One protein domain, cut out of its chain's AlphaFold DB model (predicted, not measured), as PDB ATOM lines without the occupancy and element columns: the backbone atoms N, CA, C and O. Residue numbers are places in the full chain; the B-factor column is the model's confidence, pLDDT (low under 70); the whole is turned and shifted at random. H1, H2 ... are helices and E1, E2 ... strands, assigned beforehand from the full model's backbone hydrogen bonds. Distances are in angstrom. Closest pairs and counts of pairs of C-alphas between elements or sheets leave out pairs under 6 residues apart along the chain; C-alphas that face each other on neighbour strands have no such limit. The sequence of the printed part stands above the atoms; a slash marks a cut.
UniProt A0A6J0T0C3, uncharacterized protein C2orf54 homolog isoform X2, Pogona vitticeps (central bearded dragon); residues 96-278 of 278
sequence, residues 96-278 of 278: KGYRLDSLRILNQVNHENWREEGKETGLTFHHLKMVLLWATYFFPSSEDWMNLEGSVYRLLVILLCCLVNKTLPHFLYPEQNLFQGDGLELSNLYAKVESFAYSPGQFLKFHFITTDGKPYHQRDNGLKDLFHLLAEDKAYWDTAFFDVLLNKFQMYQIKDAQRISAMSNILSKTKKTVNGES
ATOM      1  N   LYS A  96     153.248 147.201 170.891       92.31
ATOM      2  CA  LYS A  96     152.590 147.830 172.049       92.31
ATOM      3  C   LYS A  96     151.418 146.987 172.568       92.31
ATOM      4  O   LYS A  96     150.761 146.290 171.793       92.31
ATOM      5  N   GLY A  97     151.105 147.137 173.854       95.00
ATOM      6  CA  GLY A  97     149.955 146.503 174.504       95.00
ATOM      7  C   GLY A  97     150.280 145.163 175.169       95.00
ATOM      8  O   GLY A  97     151.434 144.754 175.262       95.00
ATOM      9  N   TYR A  98     149.242 144.465 175.616       96.62
ATOM     10  CA  TYR A  98     149.333 143.336 176.543       96.62
ATOM     11  C   TYR A  98     149.383 141.956 175.868       96.62
ATOM     12  O   TYR A  98     149.005 140.960 176.477       96.62
ATOM     13  N   ARG A  99     149.876 141.859 174.624       96.69
ATOM     14  CA  ARG A  99     149.939 140.600 173.843       96.69
ATOM     15  C   ARG A  99     150.632 139.453 174.595       96.69
ATOM     16  O   ARG A  99     150.135 138.329 174.650       96.69
ATOM     17  N   LEU A 100     151.809 139.717 175.167       96.94
ATOM     18  CA  LEU A 100     152.562 138.693 175.898       96.94
ATOM     19  C   LEU A 100     152.030 138.469 177.311       96.94
ATOM     20  O   LEU A 100     152.083 137.341 177.799       96.94
ATOM     21  N   ASP A 101     151.491 139.502 177.952       96.44
ATOM     22  CA  ASP A 101     150.887 139.372 179.277       96.44
ATOM     23  C   ASP A 101     149.600 138.544 179.218       96.44
ATOM     24  O   ASP A 101     149.420 137.644 180.037       96.44
ATOM     25  N   SER A 102     148.776 138.717 178.178       96.69
ATOM     26  CA  SER A 102     147.618 137.853 177.938       96.69
ATOM     27  C   SER A 102     148.022 136.395 177.719       96.69
ATOM     28  O   SER A 102     147.377 135.497 178.255       96.69
ATOM     29  N   LEU A 103     149.122 136.138 176.996       97.44
ATOM     30  CA  LEU A 103     149.654 134.780 176.836       97.44
ATOM     31  C   LEU A 103     150.115 134.189 178.179       97.44
ATOM     32  O   LEU A 103     149.880 133.008 178.438       97.44
ATOM     33  N   ARG A 104     150.774 134.986 179.029       95.38
ATOM     34  CA  ARG A 104     151.233 134.549 180.358       95.38
ATOM     35  C   ARG A 104     150.062 134.183 181.263       95.38
ATOM     36  O   ARG A 104     150.085 133.095 181.833       95.38
ATOM     37  N   ILE A 105     149.039 135.039 181.335       94.75
ATOM     38  CA  ILE A 105     147.818 134.785 182.116       94.75
ATOM     39  C   ILE A 105     147.144 133.504 181.631       94.75
ATOM     40  O   ILE A 105     146.846 132.621 182.433       94.75
ATOM     41  N   LEU A 106     146.972 133.351 180.315       94.94
ATOM     42  CA  LEU A 106     146.335 132.165 179.751       94.94
ATOM     43  C   LEU A 106     147.132 130.888 180.034       94.94
ATOM     44  O   LEU A 106     146.556 129.851 180.347       94.94
ATOM     45  N   ASN A 107     148.465 130.961 179.963       94.44
ATOM     46  CA  ASN A 107     149.324 129.833 180.307       94.44
ATOM     47  C   ASN A 107     149.224 129.468 181.789       94.44
ATOM     48  O   ASN A 107     149.203 128.285 182.119       94.44
ATOM     49  N   GLN A 108     149.122 130.461 182.671       92.56
ATOM     50  CA  GLN A 108     148.913 130.226 184.094       92.56
ATOM     51  C   GLN A 108     147.564 129.548 184.358       92.56
ATOM     52  O   GLN A 108     147.535 128.487 184.975       92.56
ATOM     53  N   VAL A 109     146.464 130.090 183.822       92.50
ATOM     54  CA  VAL A 109     145.124 129.488 183.953       92.50
ATOM     55  C   VAL A 109     145.115 128.061 183.403       92.50
ATOM     56  O   VAL A 109     144.569 127.159 184.038       92.50
ATOM     57  N   ASN A 110     145.781 127.834 182.271       92.81
ATOM     58  CA  ASN A 110     145.926 126.511 181.683       92.81
ATOM     59  C   ASN A 110     146.625 125.517 182.625       92.81
ATOM     60  O   ASN A 110     146.150 124.395 182.788       92.81
ATOM     61  N   HIS A 111     147.733 125.921 183.250       88.62
ATOM     62  CA  HIS A 111     148.465 125.077 184.196       88.62
ATOM     63  C   HIS A 111     147.701 124.809 185.489       88.62
ATOM     64  O   HIS A 111     147.799 123.706 186.013       88.62
ATOM     65  N   GLU A 112     146.975 125.801 185.995       88.75
ATOM     66  CA  GLU A 112     146.317 125.706 187.298       88.75
ATOM     67  C   GLU A 112     144.923 125.071 187.230       88.75
ATOM     68  O   GLU A 112     144.481 124.501 188.220       88.75
ATOM     69  N   ASN A 113     144.226 125.163 186.089       89.31
ATOM     70  CA  ASN A 113     142.803 124.811 186.021       89.31
ATOM     71  C   ASN A 113     142.415 123.924 184.829       89.31
ATOM     72  O   ASN A 113     141.439 123.175 184.910       89.31
ATOM     73  N   TRP A 114     143.104 124.026 183.687       90.31
ATOM     74  CA  TRP A 114     142.683 123.303 182.478       90.31
ATOM     75  C   TRP A 114     143.349 121.946 182.341       90.31
ATOM     76  O   TRP A 114     142.676 120.958 182.020       90.31
ATOM     77  N   ARG A 115     144.651 121.892 182.621       84.75
ATOM     78  CA  ARG A 115     145.404 120.646 182.734       84.75
ATOM     79  C   ARG A 115     144.933 119.880 183.961       84.75
ATOM     80  O   ARG A 115     144.699 120.463 185.012       84.75
ATOM     81  N   GLU A 116     144.763 118.576 183.807       72.12
ATOM     82  CA  GLU A 116     144.486 117.717 184.954       72.12
ATOM     83  C   GLU A 116     145.770 117.495 185.748       72.12
ATOM     84  O   GLU A 116     146.846 117.291 185.178       72.12
ATOM     85  N   GLU A 117     145.655 117.559 187.071       63.66
ATOM     86  CA  GLU A 117     146.783 117.361 187.970       63.66
ATOM     87  C   GLU A 117     147.365 115.953 187.773       63.66
ATOM     88  O   GLU A 117     146.645 114.957 187.743       63.66
ATOM     89  N   GLY A 118     148.678 115.874 187.553       59.00
ATOM     90  CA  GLY A 118     149.370 114.609 187.294       59.00
ATOM     91  C   GLY A 118     149.235 114.047 185.872       59.00
ATOM     92  O   GLY A 118     149.855 113.022 185.591       59.00
ATOM     93  N   LYS A 119     148.501 114.697 184.952       62.81
ATOM     94  CA  LYS A 119     148.461 114.291 183.535       62.81
ATOM     95  C   LYS A 119     149.375 115.154 182.666       62.81
ATOM     96  O   LYS A 119     149.341 116.382 182.710       62.81
ATOM     97  N   GLU A 120     150.156 114.503 181.803       59.78
ATOM     98  CA  GLU A 120     150.939 115.190 180.761       59.78
ATOM     99  C   GLU A 120     150.059 115.725 179.614       59.78
ATOM    100  O   GLU A 120     150.487 116.584 178.842       59.78
ATOM    101  N   THR A 121     148.810 115.257 179.527       68.56
ATOM    102  CA  THR A 121     147.843 115.594 178.478       68.56
ATOM    103  C   THR A 121     147.116 116.905 178.789       68.56
ATOM    104  O   THR A 121     146.442 117.037 179.812       68.56
ATOM    105  N   GLY A 122     147.226 117.890 177.898       80.44
ATOM    106  CA  GLY A 122     146.570 119.196 178.006       80.44
ATOM    107  C   GLY A 122     147.226 120.229 177.087       80.44
ATOM    108  O   GLY A 122     148.246 119.942 176.457       80.44
ATOM    109  N   LEU A 123     146.679 121.449 176.994       91.12
ATOM    110  CA  LEU A 123     147.256 122.464 176.099       91.12
ATOM    111  C   LEU A 123     148.714 122.724 176.464       91.12
ATOM    112  O   LEU A 123     149.031 123.051 177.608       91.12
ATOM    113  N   THR A 124     149.615 122.584 175.498       92.06
ATOM    114  CA  THR A 124     151.025 122.936 175.654       92.06
ATOM    115  C   THR A 124     151.215 124.442 175.553       92.06
ATOM    116  O   THR A 124     150.417 125.154 174.941       92.06
ATOM    117  N   PHE A 125     152.326 124.945 176.090       92.69
ATOM    118  CA  PHE A 125     152.702 126.335 175.848       92.69
ATOM    119  C   PHE A 125     152.918 126.609 174.347       92.69
ATOM    120  O   PHE A 125     152.754 127.738 173.895       92.69
ATOM    121  N   HIS A 126     153.237 125.582 173.546       93.56
ATOM    122  CA  HIS A 126     153.294 125.700 172.091       93.56
ATOM    123  C   HIS A 126     151.915 125.983 171.472       93.56
ATOM    124  O   HIS A 126     151.821 126.873 170.629       93.56
ATOM    125  N   HIS A 127     150.845 125.332 171.944       95.69
ATOM    126  CA  HIS A 127     149.476 125.639 171.501       95.69
ATOM    127  C   HIS A 127     149.110 127.091 171.791       95.69
ATOM    128  O   HIS A 127     148.664 127.810 170.900       95.69
ATOM    129  N   LEU A 128     149.385 127.562 173.010       97.56
ATOM    130  CA  LEU A 128     149.074 128.938 173.399       97.56
ATOM    131  C   LEU A 128     149.887 129.971 172.601       97.56
ATOM    132  O   LEU A 128     149.364 131.031 172.258       97.56
ATOM    133  N   LYS A 129     151.134 129.652 172.223       97.81
ATOM    134  CA  LYS A 129     151.911 130.482 171.287       97.81
ATOM    135  C   LYS A 129     151.226 130.595 169.927       97.81
ATOM    136  O   LYS A 129     151.185 131.695 169.390       97.81
ATOM    137  N   MET A 130     150.692 129.502 169.374       97.44
ATOM    138  CA  MET A 130     149.969 129.575 168.097       97.44
ATOM    139  C   MET A 130     148.708 130.425 168.217       97.44
ATOM    140  O   MET A 130     148.472 131.265 167.355       97.44
ATOM    141  N   VAL A 131     147.947 130.263 169.305       98.00
ATOM    142  CA  VAL A 131     146.764 131.091 169.590       98.00
ATOM    143  C   VAL A 131     147.137 132.575 169.631       98.00
ATOM    144  O   VAL A 131     146.465 133.381 168.997       98.00
ATOM    145  N   LEU A 132     148.234 132.945 170.301       98.25
ATOM    146  CA  LEU A 132     148.714 134.331 170.323       98.25
ATOM    147  C   LEU A 132     149.081 134.850 168.924       98.25
ATOM    148  O   LEU A 132     148.766 135.994 168.594       98.25
ATOM    149  N   LEU A 133     149.778 134.049 168.116       97.25
ATOM    150  CA  LEU A 133     150.190 134.463 166.773       97.25
ATOM    151  C   LEU A 133     148.976 134.663 165.858       97.25
ATOM    152  O   LEU A 133     148.890 135.686 165.182       97.25
ATOM    153  N   TRP A 134     147.996 133.756 165.916       96.38
ATOM    154  CA  TRP A 134     146.722 133.919 165.217       96.38
ATOM    155  C   TRP A 134     145.937 135.130 165.716       96.38
ATOM    156  O   TRP A 134     145.472 135.925 164.907       96.38
ATOM    157  N   ALA A 135     145.850 135.344 167.028       96.81
ATOM    158  CA  ALA A 135     145.211 136.537 167.571       96.81
ATOM    159  C   ALA A 135     145.917 137.818 167.087       96.81
ATOM    160  O   ALA A 135     145.258 138.770 166.689       96.81
ATOM    161  N   THR A 136     147.252 137.834 167.039       96.50
ATOM    162  CA  THR A 136     148.021 138.970 166.495       96.50
ATOM    163  C   THR A 136     147.687 139.220 165.023       96.50
ATOM    164  O   THR A 136     147.546 140.373 164.624       96.50
ATOM    165  N   TYR A 137     147.501 138.155 164.242       94.38
ATOM    166  CA  TYR A 137     147.085 138.238 162.844       94.38
ATOM    167  C   TYR A 137     145.665 138.800 162.674       94.38
ATOM    168  O   TYR A 137     145.447 139.712 161.873       94.38
ATOM    169  N   PHE A 138     144.695 138.293 163.442       92.94
ATOM    170  CA  PHE A 138     143.298 138.727 163.346       92.94
ATOM    171  C   PHE A 138     143.041 140.095 163.986       92.94
ATOM    172  O   PHE A 138     142.137 140.800 163.544       92.94
ATOM    173  N   PHE A 139     143.850 140.515 164.960       93.62
ATOM    174  CA  PHE A 139     143.746 141.810 165.641       93.62
ATOM    175  C   PHE A 139     145.019 142.644 165.425       93.62
ATOM    176  O   PHE A 139     145.854 142.775 166.330       93.62
ATOM    177  N   PRO A 140     145.208 143.206 164.217       92.12
ATOM    178  CA  PRO A 140     146.452 143.877 163.858       92.12
ATOM    179  C   PRO A 140     146.629 145.252 164.513       92.12
ATOM    180  O   PRO A 140     147.765 145.702 164.664       92.12
ATOM    181  N   SER A 141     145.542 145.932 164.896       91.44
ATOM    182  CA  SER A 141     145.626 147.274 165.483       91.44
ATOM    183  C   SER A 141     146.327 147.222 166.838       91.44
ATOM    184  O   SER A 141     146.201 146.251 167.577       91.44
ATOM    185  N   SER A 142     147.076 148.260 167.210       91.06
ATOM    186  CA  SER A 142     147.621 148.355 168.570       91.06
ATOM    187  C   SER A 142     146.532 148.611 169.611       91.06
ATOM    188  O   SER A 142     146.669 148.146 170.738       91.06
ATOM    189  N   GLU A 143     145.457 149.311 169.231       91.44
ATOM    190  CA  GLU A 143     144.325 149.644 170.112       91.44
ATOM    191  C   GLU A 143     143.672 148.389 170.699       91.44
ATOM    192  O   GLU A 143     143.344 148.356 171.884       91.44
ATOM    193  N   ASP A 144     143.603 147.321 169.899       92.06
ATOM    194  CA  ASP A 144     143.079 146.013 170.296       92.06
ATOM    195  C   ASP A 144     143.766 145.422 171.539       92.06
ATOM    196  O   ASP A 144     143.202 144.574 172.223       92.06
ATOM    197  N   TRP A 145     144.982 145.867 171.854       95.31
ATOM    198  CA  TRP A 145     145.822 145.261 172.886       95.31
ATOM    199  C   TRP A 145     146.117 146.203 174.047       95.31
ATOM    200  O   TRP A 145     146.904 145.867 174.930       95.31
ATOM    201  N   MET A 146     145.513 147.392 174.059       93.94
ATOM    202  CA  MET A 146     145.763 148.392 175.101       93.94
ATOM    203  C   MET A 146     145.065 148.072 176.423       93.94
ATOM    204  O   MET A 146     145.440 148.626 177.449       93.94
ATOM    205  N   ASN A 147     144.078 147.176 176.418       92.19
ATOM    206  CA  ASN A 147     143.410 146.682 177.618       92.19
ATOM    207  C   ASN A 147     143.809 145.215 177.866       92.19
ATOM    208  O   ASN A 147     143.753 144.390 176.950       92.19
ATOM    209  N   LEU A 148     144.231 144.891 179.094       92.94
ATOM    210  CA  LEU A 148     144.708 143.551 179.453       92.94
ATOM    211  C   LEU A 148     143.598 142.498 179.371       92.94
ATOM    212  O   LEU A 148     143.798 141.452 178.758       92.94
ATOM    213  N   GLU A 149     142.430 142.784 179.944       91.25
ATOM    214  CA  GLU A 149     141.269 141.889 179.914       91.25
ATOM    215  C   GLU A 149     140.845 141.618 178.466       91.25
ATOM    216  O   GLU A 149     140.831 140.471 178.022       91.25
ATOM    217  N   GLY A 150     140.659 142.669 177.668       91.50
ATOM    218  CA  GLY A 150     140.369 142.561 176.241       91.50
ATOM    219  C   GLY A 150     141.439 141.790 175.458       91.50
ATOM    220  O   GLY A 150     141.105 141.092 174.499       91.50
ATOM    221  N   SER A 151     142.713 141.868 175.852       95.81
ATOM    222  CA  SER A 151     143.792 141.077 175.239       95.81
ATOM    223  C   SER A 151     143.662 139.589 175.570       95.81
ATOM    224  O   SER A 151     143.825 138.748 174.688       95.81
ATOM    225  N   VAL A 152     143.315 139.243 176.816       95.94
ATOM    226  CA  VAL A 152     143.030 137.855 177.222       95.94
ATOM    227  C   VAL A 152     141.840 137.303 176.439       95.94
ATOM    228  O   VAL A 152     141.953 136.228 175.849       95.94
ATOM    229  N   TYR A 153     140.740 138.054 176.346       95.06
ATOM    230  CA  TYR A 153     139.556 137.612 175.606       95.06
ATOM    231  C   TYR A 153     139.805 137.435 174.108       95.06
ATOM    232  O   TYR A 153     139.257 136.508 173.515       95.06
ATOM    233  N   ARG A 154     140.690 138.232 173.498       96.06
ATOM    234  CA  ARG A 154     141.117 138.018 172.104       96.06
ATOM    235  C   ARG A 154     141.790 136.667 171.902       96.06
ATOM    236  O   ARG A 154     141.526 136.012 170.902       96.06
ATOM    237  N   LEU A 155     142.618 136.213 172.843       97.75
ATOM    238  CA  LEU A 155     143.170 134.856 172.780       97.75
ATOM    239  C   LEU A 155     142.084 133.801 173.047       97.75
ATOM    240  O   LEU A 155     142.083 132.760 172.391       97.75
ATOM    241  N   LEU A 156     141.156 134.062 173.977       95.69
ATOM    242  CA  LEU A 156     140.077 133.127 174.311       95.69
ATOM    243  C   LEU A 156     139.146 132.858 173.135       95.69
ATOM    244  O   LEU A 156     138.868 131.695 172.868       95.69
ATOM    245  N   VAL A 157     138.693 133.884 172.410       93.56
ATOM    246  CA  VAL A 157     137.780 133.683 171.271       93.56
ATOM    247  C   VAL A 157     138.443 132.868 170.158       93.56
ATOM    248  O   VAL A 157     137.811 131.968 169.612       93.56
ATOM    249  N   ILE A 158     139.740 133.085 169.900       94.81
ATOM    250  CA  ILE A 158     140.521 132.264 168.961       94.81
ATOM    251  C   ILE A 158     140.602 130.815 169.447       94.81
ATOM    252  O   ILE A 158     140.364 129.886 168.674       94.81
ATOM    253  N   LEU A 159     140.926 130.604 170.727       95.81
ATOM    254  CA  LEU A 159     141.047 129.266 171.304       95.81
ATOM    255  C   LEU A 159     139.705 128.521 171.298       95.81
ATOM    256  O   LEU A 159     139.666 127.362 170.895       95.81
ATOM    257  N   LEU A 160     138.614 129.175 171.698       93.50
ATOM    258  CA  LEU A 160     137.265 128.608 171.687       93.50
ATOM    259  C   LEU A 160     136.852 128.198 170.269       93.50
ATOM    260  O   LEU A 160     136.434 127.058 170.081       93.50
ATOM    261  N   CYS A 161     137.077 129.052 169.262       90.88
ATOM    262  CA  CYS A 161     136.868 128.692 167.855       90.88
ATOM    263  C   CYS A 161     137.682 127.458 167.438       90.88
ATOM    264  O   CYS A 161     137.144 126.540 166.820       90.88
ATOM    265  N   CYS A 162     138.966 127.403 167.802       92.62
ATOM    266  CA  CYS A 162     139.814 126.250 167.492       92.62
ATOM    267  C   CYS A 162     139.303 124.964 168.161       92.62
ATOM    268  O   CYS A 162     139.344 123.895 167.555       92.62
ATOM    269  N   LEU A 163     138.819 125.045 169.405       92.31
ATOM    270  CA  LEU A 163     138.297 123.897 170.153       92.31
ATOM    271  C   LEU A 163     136.974 123.388 169.573       92.31
ATOM    272  O   LEU A 163     136.811 122.178 169.422       92.31
ATOM    273  N   VAL A 164     136.075 124.297 169.190       89.38
ATOM    274  CA  VAL A 164     134.805 123.974 168.518       89.38
ATOM    275  C   VAL A 164     135.066 123.247 167.200       89.38
ATOM    276  O   VAL A 164     134.509 122.176 166.959       89.38
ATOM    277  N   ASN A 165     136.001 123.765 166.401       87.88
ATOM    278  CA  ASN A 165     136.400 123.172 165.123       87.88
ATOM    279  C   ASN A 165     137.375 121.996 165.253       87.88
ATOM    280  O   ASN A 165     137.827 121.453 164.241       87.88
ATOM    281  N   LYS A 166     137.762 121.634 166.483       91.00
ATOM    282  CA  LYS A 166     138.769 120.604 166.787       91.00
ATOM    283  C   LYS A 166     140.068 120.769 165.984       91.00
ATOM    284  O   LYS A 166     140.754 119.797 165.667       91.00
ATOM    285  N   THR A 167     140.400 122.012 165.650       91.38
ATOM    286  CA  THR A 167     141.509 122.354 164.769       91.38
ATOM    287  C   THR A 167     142.236 123.575 165.301       91.38
ATOM    288  O   THR A 167     141.663 124.659 165.343       91.38
ATOM    289  N   LEU A 168     143.513 123.408 165.648       94.75
ATOM    290  CA  LEU A 168     144.441 124.510 165.896       94.75
ATOM    291  C   LEU A 168     145.500 124.523 164.786       94.75
ATOM    292  O   LEU A 168     146.466 123.764 164.867       94.75
ATOM    293  N   PRO A 169     145.341 125.363 163.751       92.94
ATOM    294  CA  PRO A 169     146.313 125.471 162.669       92.94
ATOM    295  C   PRO A 169     147.682 125.926 163.183       92.94
ATOM    296  O   PRO A 169     147.777 126.886 163.957       92.94
ATOM    297  N   HIS A 170     148.765 125.305 162.721       93.25
ATOM    298  CA  HIS A 170     150.107 125.815 162.988       93.25
ATOM    299  C   HIS A 170     150.324 127.146 162.246       93.25
ATOM    300  O   HIS A 170     150.092 127.248 161.043       93.25
ATOM    301  N   PHE A 171     150.832 128.173 162.937       92.06
ATOM    302  CA  PHE A 171     150.881 129.537 162.391       92.06
ATOM    303  C   PHE A 171     151.746 129.698 161.132       92.06
ATOM    304  O   PHE A 171     151.478 130.571 160.334       92.06
ATOM    305  N   LEU A 172     152.792 128.893 160.926       88.25
ATOM    306  CA  LEU A 172     153.584 128.945 159.680       88.25
ATOM    307  C   LEU A 172     153.083 127.963 158.608       88.25
ATOM    308  O   LEU A 172     153.405 128.126 157.431       88.25
ATOM    309  N   TYR A 173     152.309 126.957 159.024       86.75
ATOM    310  CA  TYR A 173     151.890 125.812 158.212       86.75
ATOM    311  C   TYR A 173     150.432 125.475 158.550       86.75
ATOM    312  O   TYR A 173     150.192 124.526 159.296       86.75
ATOM    313  N   PRO A 174     149.452 126.256 158.066       88.06
ATOM    314  CA  PRO A 174     148.075 126.200 158.563       88.06
ATOM    315  C   PRO A 174     147.385 124.859 158.308       88.06
ATOM    316  O   PRO A 174     146.454 124.504 159.025       88.06
ATOM    317  N   GLU A 175     147.879 124.090 157.337       86.50
ATOM    318  CA  GLU A 175     147.418 122.729 157.050       86.50
ATOM    319  C   GLU A 175     147.720 121.734 158.182       86.50
ATOM    320  O   GLU A 175     147.095 120.682 158.277       86.50
ATOM    321  N   GLN A 176     148.677 122.046 159.062       89.44
ATOM    322  CA  GLN A 176     149.010 121.200 160.202       89.44
ATOM    323  C   GLN A 176     148.092 121.527 161.381       89.44
ATOM    324  O   GLN A 176     148.178 122.609 161.965       89.44
ATOM    325  N   ASN A 177     147.246 120.569 161.760       93.06
ATOM    326  CA  ASN A 177     146.411 120.664 162.953       93.06
ATOM    327  C   ASN A 177     147.175 120.196 164.198       93.06
ATOM    328  O   ASN A 177     147.462 119.011 164.347       93.06
ATOM    329  N   LEU A 178     147.433 121.109 165.131       92.56
ATOM    330  CA  LEU A 178     148.139 120.818 166.379       92.56
ATOM    331  C   LEU A 178     147.290 120.110 167.438       92.56
ATOM    332  O   LEU A 178     147.833 119.674 168.437       92.56
ATOM    333  N   PHE A 179     145.975 119.981 167.261       92.38
ATOM    334  CA  PHE A 179     145.168 119.142 168.155       92.38
ATOM    335  C   PHE A 179     145.174 117.665 167.751       92.38
ATOM    336  O   PHE A 179     144.711 116.816 168.515       92.38
ATOM    337  N   GLN A 180     145.690 117.337 166.565       87.12
ATOM    338  CA  GLN A 180     145.747 115.966 166.081       87.12
ATOM    339  C   GLN A 180     146.910 115.207 166.734       87.12
ATOM    340  O   GLN A 180     148.056 115.632 166.652       87.12
ATOM    341  N   GLY A 181     146.622 114.049 167.337       73.81
ATOM    342  CA  GLY A 181     147.641 113.153 167.904       73.81
ATOM    343  C   GLY A 181     148.046 113.434 169.357       73.81
ATOM    344  O   GLY A 181     148.751 112.618 169.938       73.81
ATOM    345  N   ASP A 182     147.549 114.510 169.974       70.06
ATOM    346  CA  ASP A 182     147.975 114.948 171.317       70.06
ATOM    347  C   ASP A 182     147.174 114.339 172.486       70.06
ATOM    348  O   ASP A 182     147.371 114.716 173.643       70.06
ATOM    349  N   GLY A 183     146.241 113.416 172.212       74.81
ATOM    350  CA  GLY A 183     145.415 112.769 173.248       74.81
ATOM    351  C   GLY A 183     144.566 113.751 174.069       74.81
ATOM    352  O   GLY A 183     144.221 113.473 175.215       74.81
ATOM    353  N   LEU A 184     144.280 114.934 173.514       84.00
ATOM    354  CA  LEU A 184     143.531 115.991 174.186       84.00
ATOM    355  C   LEU A 184     142.036 115.665 174.218       84.00
ATOM    356  O   LEU A 184     141.394 115.553 173.175       84.00
ATOM    357  N   GLU A 185     141.454 115.654 175.414       88.06
ATOM    358  CA  GLU A 185     140.000 115.637 175.606       88.06
ATOM    359  C   GLU A 185     139.406 117.025 175.301       88.06
ATOM    360  O   GLU A 185     139.098 117.816 176.198       88.06
ATOM    361  N   LEU A 186     139.279 117.346 174.007       90.25
ATOM    362  CA  LEU A 186     138.901 118.681 173.517       90.25
ATOM    363  C   LEU A 186     137.540 119.157 174.044       90.25
ATOM    364  O   LEU A 186     137.378 120.345 174.305       90.25
ATOM    365  N   SER A 187     136.579 118.251 174.245       87.88
ATOM    366  CA  SER A 187     135.256 118.594 174.786       87.88
ATOM    367  C   SER A 187     135.329 119.054 176.245       87.88
ATOM    368  O   SER A 187     134.707 120.051 176.609       87.88
ATOM    369  N   ASN A 188     136.116 118.359 177.074       89.56
ATOM    370  CA  ASN A 188     136.353 118.748 178.466       89.56
ATOM    371  C   ASN A 188     137.118 120.078 178.519       89.56
ATOM    372  O   ASN A 188     136.744 121.001 179.240       89.56
ATOM    373  N   LEU A 189     138.153 120.207 177.687       92.06
ATOM    374  CA  LEU A 189     138.931 121.434 177.581       92.06
ATOM    375  C   LEU A 189     138.066 122.630 177.159       92.06
ATOM    376  O   LEU A 189     138.166 123.680 177.787       92.06
ATOM    377  N   TYR A 190     137.187 122.471 176.164       92.00
ATOM    378  CA  TYR A 190     136.231 123.507 175.764       92.00
ATOM    379  C   TYR A 190     135.400 123.986 176.956       92.00
ATOM    380  O   TYR A 190     135.379 125.183 177.227       92.00
ATOM    381  N   ALA A 191     134.795 123.068 177.717       90.69
ATOM    382  CA  ALA A 191     133.971 123.425 178.872       90.69
ATOM    383  C   ALA A 191     134.758 124.217 179.934       90.69
ATOM    384  O   ALA A 191     134.241 125.173 180.514       90.69
ATOM    385  N   LYS A 192     136.030 123.867 180.165       92.62
ATOM    386  CA  LYS A 192     136.901 124.593 181.105       92.62
ATOM    387  C   LYS A 192     137.284 125.989 180.600       92.62
ATOM    388  O   LYS A 192     137.267 126.940 181.381       92.62
ATOM    389  N   VAL A 193     137.623 126.120 179.316       93.38
ATOM    390  CA  VAL A 193     137.970 127.412 178.691       93.38
ATOM    391  C   VAL A 193     136.749 128.331 178.647       93.38
ATOM    392  O   VAL A 193     136.855 129.510 178.979       93.38
ATOM    393  N   GLU A 194     135.581 127.789 178.304       91.81
ATOM    394  CA  GLU A 194     134.308 128.511 178.307       91.81
ATOM    395  C   GLU A 194     133.937 128.971 179.722       91.81
ATOM    396  O   GLU A 194     133.586 130.131 179.919       91.81
ATOM    397  N   SER A 195     134.089 128.105 180.730       90.50
ATOM    398  CA  SER A 195     133.854 128.473 182.132       90.50
ATOM    399  C   SER A 195     134.735 129.646 182.578       90.50
ATOM    400  O   SER A 195     134.242 130.586 183.206       90.50
ATOM    401  N   PHE A 196     136.015 129.650 182.190       91.44
ATOM    402  CA  PHE A 196     136.908 130.781 182.448       91.44
ATOM    403  C   PHE A 196     136.447 132.066 181.751       91.44
ATOM    404  O   PHE A 196     136.490 133.128 182.365       91.44
ATOM    405  N   ALA A 197     135.970 131.977 180.507       89.88
ATOM    406  CA  ALA A 197     135.475 133.136 179.766       89.88
ATOM    407  C   ALA A 197     134.215 133.766 180.390       89.88
ATOM    408  O   ALA A 197     133.998 134.958 180.230       89.88
ATOM    409  N   TYR A 198     133.387 132.999 181.107       85.69
ATOM    410  CA  TYR A 198     132.222 133.545 181.818       85.69
ATOM    411  C   TYR A 198     132.528 134.012 183.243       85.69
ATOM    412  O   TYR A 198     131.877 134.926 183.744       85.69
ATOM    413  N   SER A 199     133.490 133.368 183.906       86.00
ATOM    414  CA  SER A 199     133.755 133.565 185.332       86.00
ATOM    415  C   SER A 199     135.254 133.686 185.627       86.00
ATOM    416  O   SER A 199     135.771 132.919 186.443       86.00
ATOM    417  N   PRO A 200     135.983 134.649 185.027       87.06
ATOM    418  CA  PRO A 200     137.444 134.715 185.136       87.06
ATOM    419  C   PRO A 200     137.933 134.845 186.586       87.06
ATOM    420  O   PRO A 200     138.956 134.264 186.952       87.06
ATOM    421  N   GLY A 201     137.165 135.525 187.444       82.00
ATOM    422  CA  GLY A 201     137.484 135.699 188.865       82.00
ATOM    423  C   GLY A 201     137.552 134.401 189.682       82.00
ATOM    424  O   GLY A 201     138.173 134.402 190.737       82.00
ATOM    425  N   GLN A 202     136.969 133.290 189.212       84.31
ATOM    426  CA  GLN A 202     137.090 131.984 189.884       84.31
ATOM    427  C   GLN A 202     138.441 131.304 189.620       84.31
ATOM    428  O   GLN A 202     138.847 130.424 190.372       84.31
ATOM    429  N   PHE A 203     139.134 131.706 188.554       84.25
ATOM    430  CA  PHE A 203     140.371 131.078 188.083       84.25
ATOM    431  C   PHE A 203     141.604 131.925 188.397       84.25
ATOM    432  O   PHE A 203     142.718 131.407 188.471       84.25
ATOM    433  N   LEU A 204     141.417 133.236 188.552       83.81
ATOM    434  CA  LEU A 204     142.480 134.172 188.880       83.81
ATOM    435  C   LEU A 204     142.549 134.345 190.398       83.81
ATOM    436  O   LEU A 204     141.629 134.857 191.022       83.81
ATOM    437  N   LYS A 205     143.685 133.973 190.993       69.75
ATOM    438  CA  LYS A 205     143.949 134.113 192.440       69.75
ATOM    439  C   LYS A 205     144.113 135.565 192.911       69.75
ATOM    440  O   LYS A 205     144.340 135.804 194.093       69.75
ATOM    441  N   PHE A 206     144.018 136.533 191.998       58.72
ATOM    442  CA  PHE A 206     144.065 137.956 192.302       58.72
ATOM    443  C   PHE A 206     142.667 138.550 192.149       58.72
ATOM    444  O   PHE A 206     142.127 138.618 191.044       58.72
ATOM    445  N   HIS A 207     142.092 139.002 193.262       47.06
ATOM    446  CA  HIS A 207     140.879 139.810 193.248       47.06
ATOM    447  C   HIS A 207     141.232 141.207 192.733       47.06
ATOM    448  O   HIS A 207     141.781 142.028 193.467       47.06
ATOM    449  N   PHE A 208     140.926 141.495 191.472       47.41
ATOM    450  CA  PHE A 208     140.797 142.887 191.064       47.41
ATOM    451  C   PHE A 208     139.566 143.450 191.774       47.41
ATOM    452  O   PHE A 208     138.493 142.849 191.727       47.41
ATOM    453  N   ILE A 209     139.720 144.581 192.463       39.97
ATOM    454  CA  ILE A 209     138.584 145.357 192.963       39.97
ATOM    455  C   ILE A 209     137.869 145.887 191.717       39.97
ATOM    456  O   ILE A 209     138.207 146.949 191.198       39.97
ATOM    457  N   THR A 210     136.927 145.116 191.175       45.19
ATOM    458  CA  THR A 210     135.998 145.603 190.154       45.19
ATOM    459  C   THR A 210     135.201 146.734 190.781       45.19
ATOM    460  O   THR A 210     134.324 146.510 191.613       45.19
ATOM    461  N   THR A 211     135.552 147.962 190.414       42.50
ATOM    462  CA  THR A 211     134.648 149.098 190.568       42.50
ATOM    463  C   THR A 211     133.622 148.940 189.445       42.50
ATOM    464  O   THR A 211     134.014 148.783 188.294       42.50
ATOM    465  N   ASP A 212     132.344 148.901 189.811       42.22
ATOM    466  CA  ASP A 212     131.167 148.566 188.994       42.22
ATOM    467  C   ASP A 212     130.927 147.081 188.688       42.22
ATOM    468  O   ASP A 212     131.255 146.526 187.640       42.22
ATOM    469  N   GLY A 213     130.218 146.454 189.631       43.00
ATOM    470  CA  GLY A 213     129.531 145.188 189.446       43.00
ATOM    471  C   GLY A 213     128.432 145.285 188.391       43.00
ATOM    472  O   GLY A 213     127.284 145.604 188.694       43.00
ATOM    473  N   LYS A 214     128.762 144.905 187.160       44.41
ATOM    474  CA  LYS A 214     127.781 144.257 186.290       44.41
ATOM    475  C   LYS A 214     127.963 142.752 186.444       44.41
ATOM    476  O   LYS A 214     129.054 142.255 186.166       44.41
ATOM    477  N   PRO A 215     126.952 142.011 186.923       41.34
ATOM    478  CA  PRO A 215     127.038 140.563 186.940       41.34
ATOM    479  C   PRO A 215     127.188 140.093 185.493       41.34
ATOM    480  O   PRO A 215     126.420 140.516 184.626       41.34
ATOM    481  N   TYR A 216     128.175 139.235 185.228       47.28
ATOM    482  CA  TYR A 216     128.240 138.466 183.987       47.28
ATOM    483  C   TYR A 216     126.967 137.605 183.920       47.28
ATOM    484  O   TYR A 216     126.874 136.546 184.541       47.28
ATOM    485  N   HIS A 217     125.923 138.119 183.271       48.44
ATOM    486  CA  HIS A 217     124.621 137.470 183.225       48.44
ATOM    487  C   HIS A 217     124.501 136.540 182.018       48.44
ATOM    488  O   HIS A 217     124.721 136.936 180.879       48.44
ATOM    489  N   GLN A 218     124.049 135.333 182.360       48.84
ATOM    490  CA  GLN A 218     123.460 134.270 181.551       48.84
ATOM    491  C   GLN A 218     124.385 133.615 180.516       48.84
ATOM    492  O   GLN A 218     124.672 134.153 179.454       48.84
ATOM    493  N   ARG A 219     124.795 132.382 180.845       50.00
ATOM    494  CA  ARG A 219     125.373 131.399 179.926       50.00
ATOM    495  C   ARG A 219     124.422 131.273 178.728       50.00
ATOM    496  O   ARG A 219     123.357 130.669 178.846       50.00
ATOM    497  N   ASP A 220     124.762 131.918 177.618       54.69
ATOM    498  CA  ASP A 220     123.978 131.856 176.389       54.69
ATOM    499  C   ASP A 220     124.280 130.505 175.738       54.69
ATOM    500  O   ASP A 220     125.357 130.301 175.176       54.69
ATOM    501  N   ASN A 221     123.348 129.552 175.851       53.78
ATOM    502  CA  ASN A 221     123.492 128.224 175.247       53.78
ATOM    503  C   ASN A 221     123.700 128.301 173.719       53.78
ATOM    504  O   ASN A 221     124.242 127.363 173.143       53.78
ATOM    505  N   GLY A 222     123.358 129.426 173.077       60.44
ATOM    506  CA  GLY A 222     123.585 129.660 171.650       60.44
ATOM    507  C   GLY A 222     125.000 130.119 171.280       60.44
ATOM    508  O   GLY A 222     125.252 130.385 170.106       60.44
ATOM    509  N   LEU A 223     125.939 130.264 172.229       68.81
ATOM    510  CA  LEU A 223     127.322 130.641 171.899       68.81
ATOM    511  C   LEU A 223     128.048 129.523 171.154       68.81
ATOM    512  O   LEU A 223     128.674 129.796 170.135       68.81
ATOM    513  N   LYS A 224     127.916 128.272 171.605       69.00
ATOM    514  CA  LYS A 224     128.513 127.117 170.925       69.00
ATOM    515  C   LYS A 224     127.930 126.920 169.522       69.00
ATOM    516  O   LYS A 224     128.682 126.671 168.586       69.00
ATOM    517  N   ASP A 225     126.623 127.114 169.366       69.56
ATOM    518  CA  ASP A 225     125.951 127.042 168.064       69.56
ATOM    519  C   ASP A 225     126.375 128.193 167.144       69.56
ATOM    520  O   ASP A 225     126.598 127.977 165.959       69.56
ATOM    521  N   LEU A 226     126.579 129.401 167.684       69.88
ATOM    522  CA  LEU A 226     127.154 130.527 166.942       69.88
ATOM    523  C   LEU A 226     128.604 130.253 166.526       69.88
ATOM    524  O   LEU A 226     128.982 130.577 165.401       69.88
ATOM    525  N   PHE A 227     129.407 129.658 167.417       71.00
ATOM    526  CA  PHE A 227     130.760 129.225 167.090       71.00
ATOM    527  C   PHE A 227     130.730 128.198 165.958       71.00
ATOM    528  O   PHE A 227     131.486 128.361 165.013       71.00
ATOM    529  N   HIS A 228     129.851 127.194 165.999       69.00
ATOM    530  CA  HIS A 228     129.719 126.219 164.912       69.00
ATOM    531  C   HIS A 228     129.246 126.875 163.604       69.00
ATOM    532  O   HIS A 228     129.925 126.753 162.588       69.00
ATOM    533  N   LEU A 229     128.157 127.649 163.644       67.69
ATOM    534  CA  LEU A 229     127.544 128.284 162.471       67.69
ATOM    535  C   LEU A 229     128.510 129.199 161.709       67.69
ATOM    536  O   LEU A 229     128.479 129.258 160.484       67.69
ATOM    537  N   LEU A 230     129.348 129.945 162.430       61.50
ATOM    538  CA  LEU A 230     130.282 130.895 161.826       61.50
ATOM    539  C   LEU A 230     131.675 130.311 161.576       61.50
ATOM    540  O   LEU A 230     132.434 130.886 160.798       61.50
ATOM    541  N   ALA A 231     132.035 129.208 162.232       60.69
ATOM    542  CA  ALA A 231     133.363 128.623 162.104       60.69
ATOM    543  C   ALA A 231     133.439 127.439 161.129       60.69
ATOM    544  O   ALA A 231     134.559 127.029 160.814       60.69
ATOM    545  N   GLU A 232     132.307 126.927 160.629       61.75
ATOM    546  CA  GLU A 232     132.268 125.925 159.549       61.75
ATOM    547  C   GLU A 232     132.878 126.447 158.242       61.75
ATOM    548  O   GLU A 232     133.560 125.699 157.540       61.75
ATOM    549  N   ASP A 233     132.729 127.743 157.956       65.75
ATOM    550  CA  ASP A 233     133.378 128.387 156.819       65.75
ATOM    551  C   ASP A 233     134.515 129.311 157.286       65.75
ATOM    552  O   ASP A 233     134.322 130.415 157.801       65.75
ATOM    553  N   LYS A 234     135.752 128.843 157.078       66.19
ATOM    554  CA  LYS A 234     136.981 129.583 157.405       66.19
ATOM    555  C   LYS A 234     137.100 130.914 156.651       66.19
ATOM    556  O   LYS A 234     137.896 131.751 157.072       66.19
ATOM    557  N   ALA A 235     136.325 131.143 155.587       63.28
ATOM    558  CA  ALA A 235     136.270 132.437 154.907       63.28
ATOM    559  C   ALA A 235     135.729 133.559 155.811       63.28
ATOM    560  O   ALA A 235     136.036 134.727 155.573       63.28
ATOM    561  N   TYR A 236     134.983 133.220 156.869       65.56
ATOM    562  CA  TYR A 236     134.494 134.186 157.857       65.56
ATOM    563  C   TYR A 236     135.485 134.474 158.985       65.56
ATOM    564  O   TYR A 236     135.204 135.341 159.805       65.56
ATOM    565  N   TRP A 237     136.633 133.788 159.060       81.06
ATOM    566  CA  TRP A 237     137.633 134.056 160.099       81.06
ATOM    567  C   TRP A 237     138.366 135.365 159.799       81.06
ATOM    568  O   TRP A 237     139.481 135.391 159.280       81.06
ATOM    569  N   ASP A 238     137.724 136.475 160.137       85.31
ATOM    570  CA  ASP A 238     138.277 137.815 160.070       85.31
ATOM    571  C   ASP A 238     138.113 138.546 161.409       85.31
ATOM    572  O   ASP A 238     137.590 138.024 162.393       85.31
ATOM    573  N   THR A 239     138.605 139.780 161.467       88.88
ATOM    574  CA  THR A 239     138.535 140.596 162.684       88.88
ATOM    575  C   THR A 239     137.096 140.830 163.131       88.88
ATOM    576  O   THR A 239     136.814 140.755 164.322       88.88
ATOM    577  N   ALA A 240     136.186 141.088 162.190       87.75
ATOM    578  CA  ALA A 240     134.806 141.429 162.497       87.75
ATOM    579  C   ALA A 240     134.044 140.226 163.068       87.75
ATOM    580  O   ALA A 240     133.220 140.393 163.968       87.75
ATOM    581  N   PHE A 241     134.350 139.012 162.606       86.00
ATOM    582  CA  PHE A 241     133.814 137.789 163.190       86.00
ATOM    583  C   PHE A 241     134.214 137.652 164.658       86.00
ATOM    584  O   PHE A 241     133.354 137.474 165.525       86.00
ATOM    585  N   PHE A 242     135.504 137.801 164.968       89.31
ATOM    586  CA  PHE A 242     135.938 137.718 166.359       89.31
ATOM    587  C   PHE A 242     135.441 138.897 167.202       89.31
ATOM    588  O   PHE A 242     135.190 138.719 168.393       89.31
ATOM    589  N   ASP A 243     135.205 140.064 166.606       89.31
ATOM    590  CA  ASP A 243     134.569 141.189 167.291       89.31
ATOM    591  C   ASP A 243     133.119 140.890 167.694       89.31
ATOM    592  O   ASP A 243     132.702 141.259 168.793       89.31
ATOM    593  N   VAL A 244     132.356 140.164 166.864       86.44
ATOM    594  CA  VAL A 244     131.013 139.675 167.233       86.44
ATOM    595  C   VAL A 244     131.084 138.785 168.477       86.44
ATOM    596  O   VAL A 244     130.258 138.926 169.384       86.44
ATOM    597  N   LEU A 245     132.087 137.908 168.552       86.56
ATOM    598  CA  LEU A 245     132.299 137.038 169.709       86.56
ATOM    599  C   LEU A 245     132.707 137.836 170.952       86.56
ATOM    600  O   LEU A 245     132.132 137.637 172.021       86.56
ATOM    601  N   LEU A 246     133.633 138.789 170.820       87.69
ATOM    602  CA  LEU A 246     134.019 139.687 171.914       87.69
ATOM    603  C   LEU A 246     132.824 140.494 172.433       87.69
ATOM    604  O   LEU A 246     132.685 140.674 173.643       87.69
ATOM    605  N   ASN A 247     131.937 140.944 171.543       85.38
ATOM    606  CA  ASN A 247     130.726 141.665 171.921       85.38
ATOM    607  C   ASN A 247     129.760 140.792 172.736       85.38
ATOM    608  O   ASN A 247     129.153 141.289 173.682       85.38
ATOM    609  N   LYS A 248     129.664 139.484 172.445       82.00
ATOM    610  CA  LYS A 248     128.878 138.545 173.268       82.00
ATOM    611  C   LYS A 248     129.418 138.405 174.691       82.00
ATOM    612  O   LYS A 248     128.627 138.296 175.621       82.00
ATOM    613  N   PHE A 249     130.734 138.486 174.869       80.12
ATOM    614  CA  PHE A 249     131.353 138.537 176.196       80.12
ATOM    615  C   PHE A 249     131.324 139.938 176.831       80.12
ATOM    616  O   PHE A 249     131.847 140.110 177.923       80.12
ATOM    617  N   GLN A 250     130.718 140.941 176.178       79.94
ATOM    618  CA  GLN A 250     130.736 142.356 176.591       79.94
ATOM    619  C   GLN A 250     132.153 142.966 176.649       79.94
ATOM    620  O   GLN A 250     132.382 143.977 177.309       79.94
ATOM    621  N   MET A 251     133.102 142.373 175.921       80.44
ATOM    622  CA  MET A 251     134.523 142.753 175.905       80.44
ATOM    623  C   MET A 251     134.912 143.589 174.681       80.44
ATOM    624  O   MET A 251     136.082 143.936 174.494       80.44
ATOM    625  N   TYR A 252     133.945 143.921 173.824       77.00
ATOM    626  CA  TYR A 252     134.156 144.794 172.676       77.00
ATOM    627  C   TYR A 252     133.983 146.264 173.083       77.00
ATOM    628  O   TYR A 252     132.901 146.689 173.478       77.00
ATOM    629  N   GLN A 253     135.060 147.047 172.990       76.38
ATOM    630  CA  GLN A 253     135.089 148.462 173.401       76.38
ATOM    631  C   GLN A 253     135.504 149.418 172.268       76.38
ATOM    632  O   GLN A 253     135.686 150.615 172.493       76.38
ATOM    633  N   ILE A 254     135.670 148.902 171.049       79.56
ATOM    634  CA  ILE A 254     136.236 149.653 169.924       79.56
ATOM    635  C   ILE A 254     135.150 150.495 169.259       79.56
ATOM    636  O   ILE A 254     134.069 150.003 168.940       79.56
ATOM    637  N   LYS A 255     135.457 151.776 169.025       81.62
ATOM    638  CA  LYS A 255     134.519 152.771 168.468       81.62
ATOM    639  C   LYS A 255     134.651 152.974 166.954       81.62
ATOM    640  O   LYS A 255     134.066 153.901 166.404       81.62
ATOM    641  N   ASP A 256     135.424 152.126 166.287       84.88
ATOM    642  CA  ASP A 256     135.625 152.160 164.840       84.88
ATOM    643  C   ASP A 256     134.315 151.831 164.101       84.88
ATOM    644  O   ASP A 256     133.782 150.721 164.192       84.88
ATOM    645  N   ALA A 257     133.802 152.805 163.347       84.75
ATOM    646  CA  ALA A 257     132.551 152.685 162.606       84.75
ATOM    647  C   ALA A 257     132.593 151.601 161.512       84.75
ATOM    648  O   ALA A 257     131.576 150.951 161.261       84.75
ATOM    649  N   GLN A 258     133.752 151.370 160.884       86.88
ATOM    650  CA  GLN A 258     133.909 150.320 159.873       86.88
ATOM    651  C   GLN A 258     133.837 148.935 160.515       86.88
ATOM    652  O   GLN A 258     133.143 148.060 159.992       86.88
ATOM    653  N   ARG A 259     134.482 148.742 161.675       86.19
ATOM    654  CA  ARG A 259     134.404 147.468 162.418       86.19
ATOM    655  C   ARG A 259     132.992 147.191 162.916       86.19
ATOM    656  O   ARG A 259     132.492 146.088 162.713       86.19
ATOM    657  N   ILE A 260     132.316 148.202 163.465       85.38
ATOM    658  CA  ILE A 260     130.914 148.084 163.894       85.38
ATOM    659  C   ILE A 260     130.019 147.694 162.706       85.38
ATOM    660  O   ILE A 260     129.225 146.759 162.815       85.38
ATOM    661  N   SER A 261     130.181 148.348 161.550       86.88
ATOM    662  CA  SER A 261     129.431 147.996 160.337       86.88
ATOM    663  C   SER A 261     129.725 146.569 159.863       86.88
ATOM    664  O   SER A 261     128.795 145.847 159.496       86.88
ATOM    665  N   ALA A 262     130.987 146.134 159.896       86.88
ATOM    666  CA  ALA A 262     131.377 144.783 159.507       86.88
ATOM    667  C   ALA A 262     130.762 143.718 160.434       86.88
ATOM    668  O   ALA A 262     130.217 142.724 159.948       86.88
ATOM    669  N   MET A 263     130.746 143.960 161.748       86.94
ATOM    670  CA  MET A 263     130.062 143.096 162.717       86.94
ATOM    671  C   MET A 263     128.558 142.999 162.434       86.94
ATOM    672  O   MET A 263     128.000 141.900 162.418       86.94
ATOM    673  N   SER A 264     127.890 144.132 162.178       84.19
ATOM    674  CA  SER A 264     126.465 144.148 161.820       84.19
ATOM    675  C   SER A 264     126.189 143.359 160.539       84.19
ATOM    676  O   SER A 264     125.206 142.617 160.479       84.19
ATOM    677  N   ASN A 265     127.077 143.447 159.544       84.88
ATOM    678  CA  ASN A 265     126.965 142.677 158.309       84.88
ATOM    679  C   ASN A 265     127.067 141.168 158.568       84.88
ATOM    680  O   ASN A 265     126.228 140.418 158.066       84.88
ATOM    681  N   ILE A 266     128.020 140.717 159.389       82.06
ATOM    682  CA  ILE A 266     128.156 139.296 159.761       82.06
ATOM    683  C   ILE A 266     126.900 138.797 160.484       82.06
ATOM    684  O   ILE A 266     126.338 137.771 160.105       82.06
ATOM    685  N   LEU A 267     126.401 139.558 161.461       78.50
ATOM    686  CA  LEU A 267     125.174 139.221 162.195       78.50
ATOM    687  C   LEU A 267     123.924 139.196 161.304       78.50
ATOM    688  O   LEU A 267     122.999 138.424 161.546       78.50
ATOM    689  N   SER A 268     123.867 140.047 160.277       77.81
ATOM    690  CA  SER A 268     122.763 140.033 159.314       77.81
ATOM    691  C   SER A 268     122.803 138.795 158.413       77.81
ATOM    692  O   SER A 268     121.758 138.204 158.144       77.81
ATOM    693  N   LYS A 269     124.003 138.361 157.998       75.19
ATOM    694  CA  LYS A 269     124.197 137.156 157.181       75.19
ATOM    695  C   LYS A 269     123.792 135.901 157.946       75.19
ATOM    696  O   LYS A 269     123.040 135.100 157.410       75.19
ATOM    697  N   THR A 270     124.191 135.771 159.212       69.06
ATOM    698  CA  THR A 270     123.815 134.605 160.030       69.06
ATOM    699  C   THR A 270     122.315 134.502 160.267       69.06
ATOM    700  O   THR A 270     121.770 133.404 160.196       69.06
ATOM    701  N   LYS A 271     121.618 135.627 160.480       66.81
ATOM    702  CA  LYS A 271     120.149 135.630 160.597       66.81
ATOM    703  C   LYS A 271     119.452 135.148 159.322       66.81
ATOM    704  O   LYS A 271     118.466 134.428 159.423       66.81
ATOM    705  N   LYS A 272     119.967 135.505 158.140       62.56
ATOM    706  CA  LYS A 272     119.423 135.031 156.855       62.56
ATOM    707  C   LYS A 272     119.630 133.529 156.663       62.56
ATOM    708  O   LYS A 272     118.691 132.837 156.287       62.56
ATOM    709  N   THR A 273     120.811 133.016 157.015       59.53
ATOM    710  CA  THR A 273     121.115 131.576 156.956       59.53
ATOM    711  C   THR A 273     120.232 130.756 157.902       59.53
ATOM    712  O   THR A 273     119.807 129.663 157.545       59.53
ATOM    713  N   VAL A 274     119.908 131.290 159.086       56.91
ATOM    714  CA  VAL A 274     119.028 130.627 160.069       56.91
ATOM    715  C   VAL A 274     117.549 130.668 159.654       56.91
ATOM    716  O   VAL A 274     116.812 129.737 159.963       56.91
ATOM    717  N   ASN A 275     117.116 131.702 158.923       50.16
ATOM    718  CA  ASN A 275     115.723 131.857 158.486       50.16
ATOM    719  C   ASN A 275     115.425 131.302 157.078       50.16
ATOM    720  O   ASN A 275     114.279 131.364 156.646       50.16
ATOM    721  N   GLY A 276     116.413 130.749 156.366       44.97
ATOM    722  CA  GLY A 276     116.197 130.104 155.064       44.97
ATOM    723  C   GLY A 276     115.801 131.052 153.925       44.97
ATOM    724  O   GLY A 276     115.246 130.600 152.926       44.97
ATOM    725  N   GLU A 277     116.081 132.350 154.043       40.19
ATOM    726  CA  GLU A 277     115.837 133.316 152.967       40.19
ATOM    727  C   GLU A 277     117.125 133.498 152.150       40.19
ATOM    728  O   GLU A 277     118.077 134.142 152.602       40.19
ATOM    729  N   SER A 278     117.157 132.868 150.967       39.50
ATOM    730  CA  SER A 278     118.163 133.107 149.915       39.50
ATOM    731  C   SER A 278     117.859 134.382 149.138       39.50
ATOM    732  O   SER A 278     116.668 134.595 148.820       39.50
TER     733      SER A 278
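Overview. This is residues 96 to 278 of the 278 residues of the protein "uncharacterized protein C2orf54 homolog isoform X2" of Pogona vitticeps (central bearded dragon) (UniProt A0A6J0T0C3). What is the overall picture? H3 runs through the core of a helical body, with H1, H2, H4, H5 and H6 packed round it mostly crosswise, and H7 lies across H6 at one end of the longest axis. Residues 206 to 214, in the long link from H4 to H5, stick out as a loop. What is it made of? The printed part has 183 residues, with seven named helices and one named strand in the order H1 H2 H3 E1 H4 H5 H6 H7, and its class is mostly helix. It is compact, with a radius of gyration of the C-alphas of 16.3 A and spans of 52 by 43 by 33 A.

Along the chain. Where is the longest helix? H7, residues 257 to 275, is 27.1 A long, from C-alpha 257 at (132.551, 152.685, 162.606) to C-alpha 275 at (115.723, 131.857, 158.486). Where are the other elements? H6 holds residues 239 to 248, H5 222 to 231, and H3 148 to 164 over 24.5 A. H4 holds residues 186 to 198, H2 125 to 138 over 20.0 A, E1 173 to 177, and H1 99 to 114 over 20.6 A, with C-alpha 99 at (149.939, 140.600, 173.843).

Arrangement. What does H7 touch? With residues 259 to 267 alone it touches H6, about perpendicular at 76 degrees, the closest C-alphas being those of Ala 240 and Met 263, 5.0 A apart. What surrounds the hub, H3? It touches H6 at Val 157 and Leu 245, whose C-alphas are the closest at 6.6 A, and H5 at Cys 161 and Phe 227, the closest at 6.2 A. H4 touches it at a shallow tilt of 27 degrees, opposite ways, with the closest C-alphas, Leu 163 and Tyr 190, 6.0 A apart. H1 touches it at Ser 102 and Val 152, the closest C-alphas at 4.6 A, and H2 at Ala 135 and Leu 155, the closest at 5.8 A. How do H1 and H2 stand, and E1? H1 and H2 form a helical hairpin at a steep tilt of 42 degrees, while E1 is apart from the seven helices and pairs with no named strand. Are the helix backbones complete? Every O i to N i+4 pair is within hydrogen-bond range in H1, H2, H4, H5, H6 and H7, and 12 of 13 are in H3.

Size, cuts and confidence. How far does it reach? The two C-alphas farthest apart are those of Gly 118 and Ser 278, at 52.1 A. Is anything missing or long? The printed part has no cut, and the link from H4 to H5, 23 residues, is long. Where is confidence low? The mean pLDDT of the printed part is 81.3, with residues 117 to 121, 205 to 226, 228 to 236 and 270 to 278 under 70.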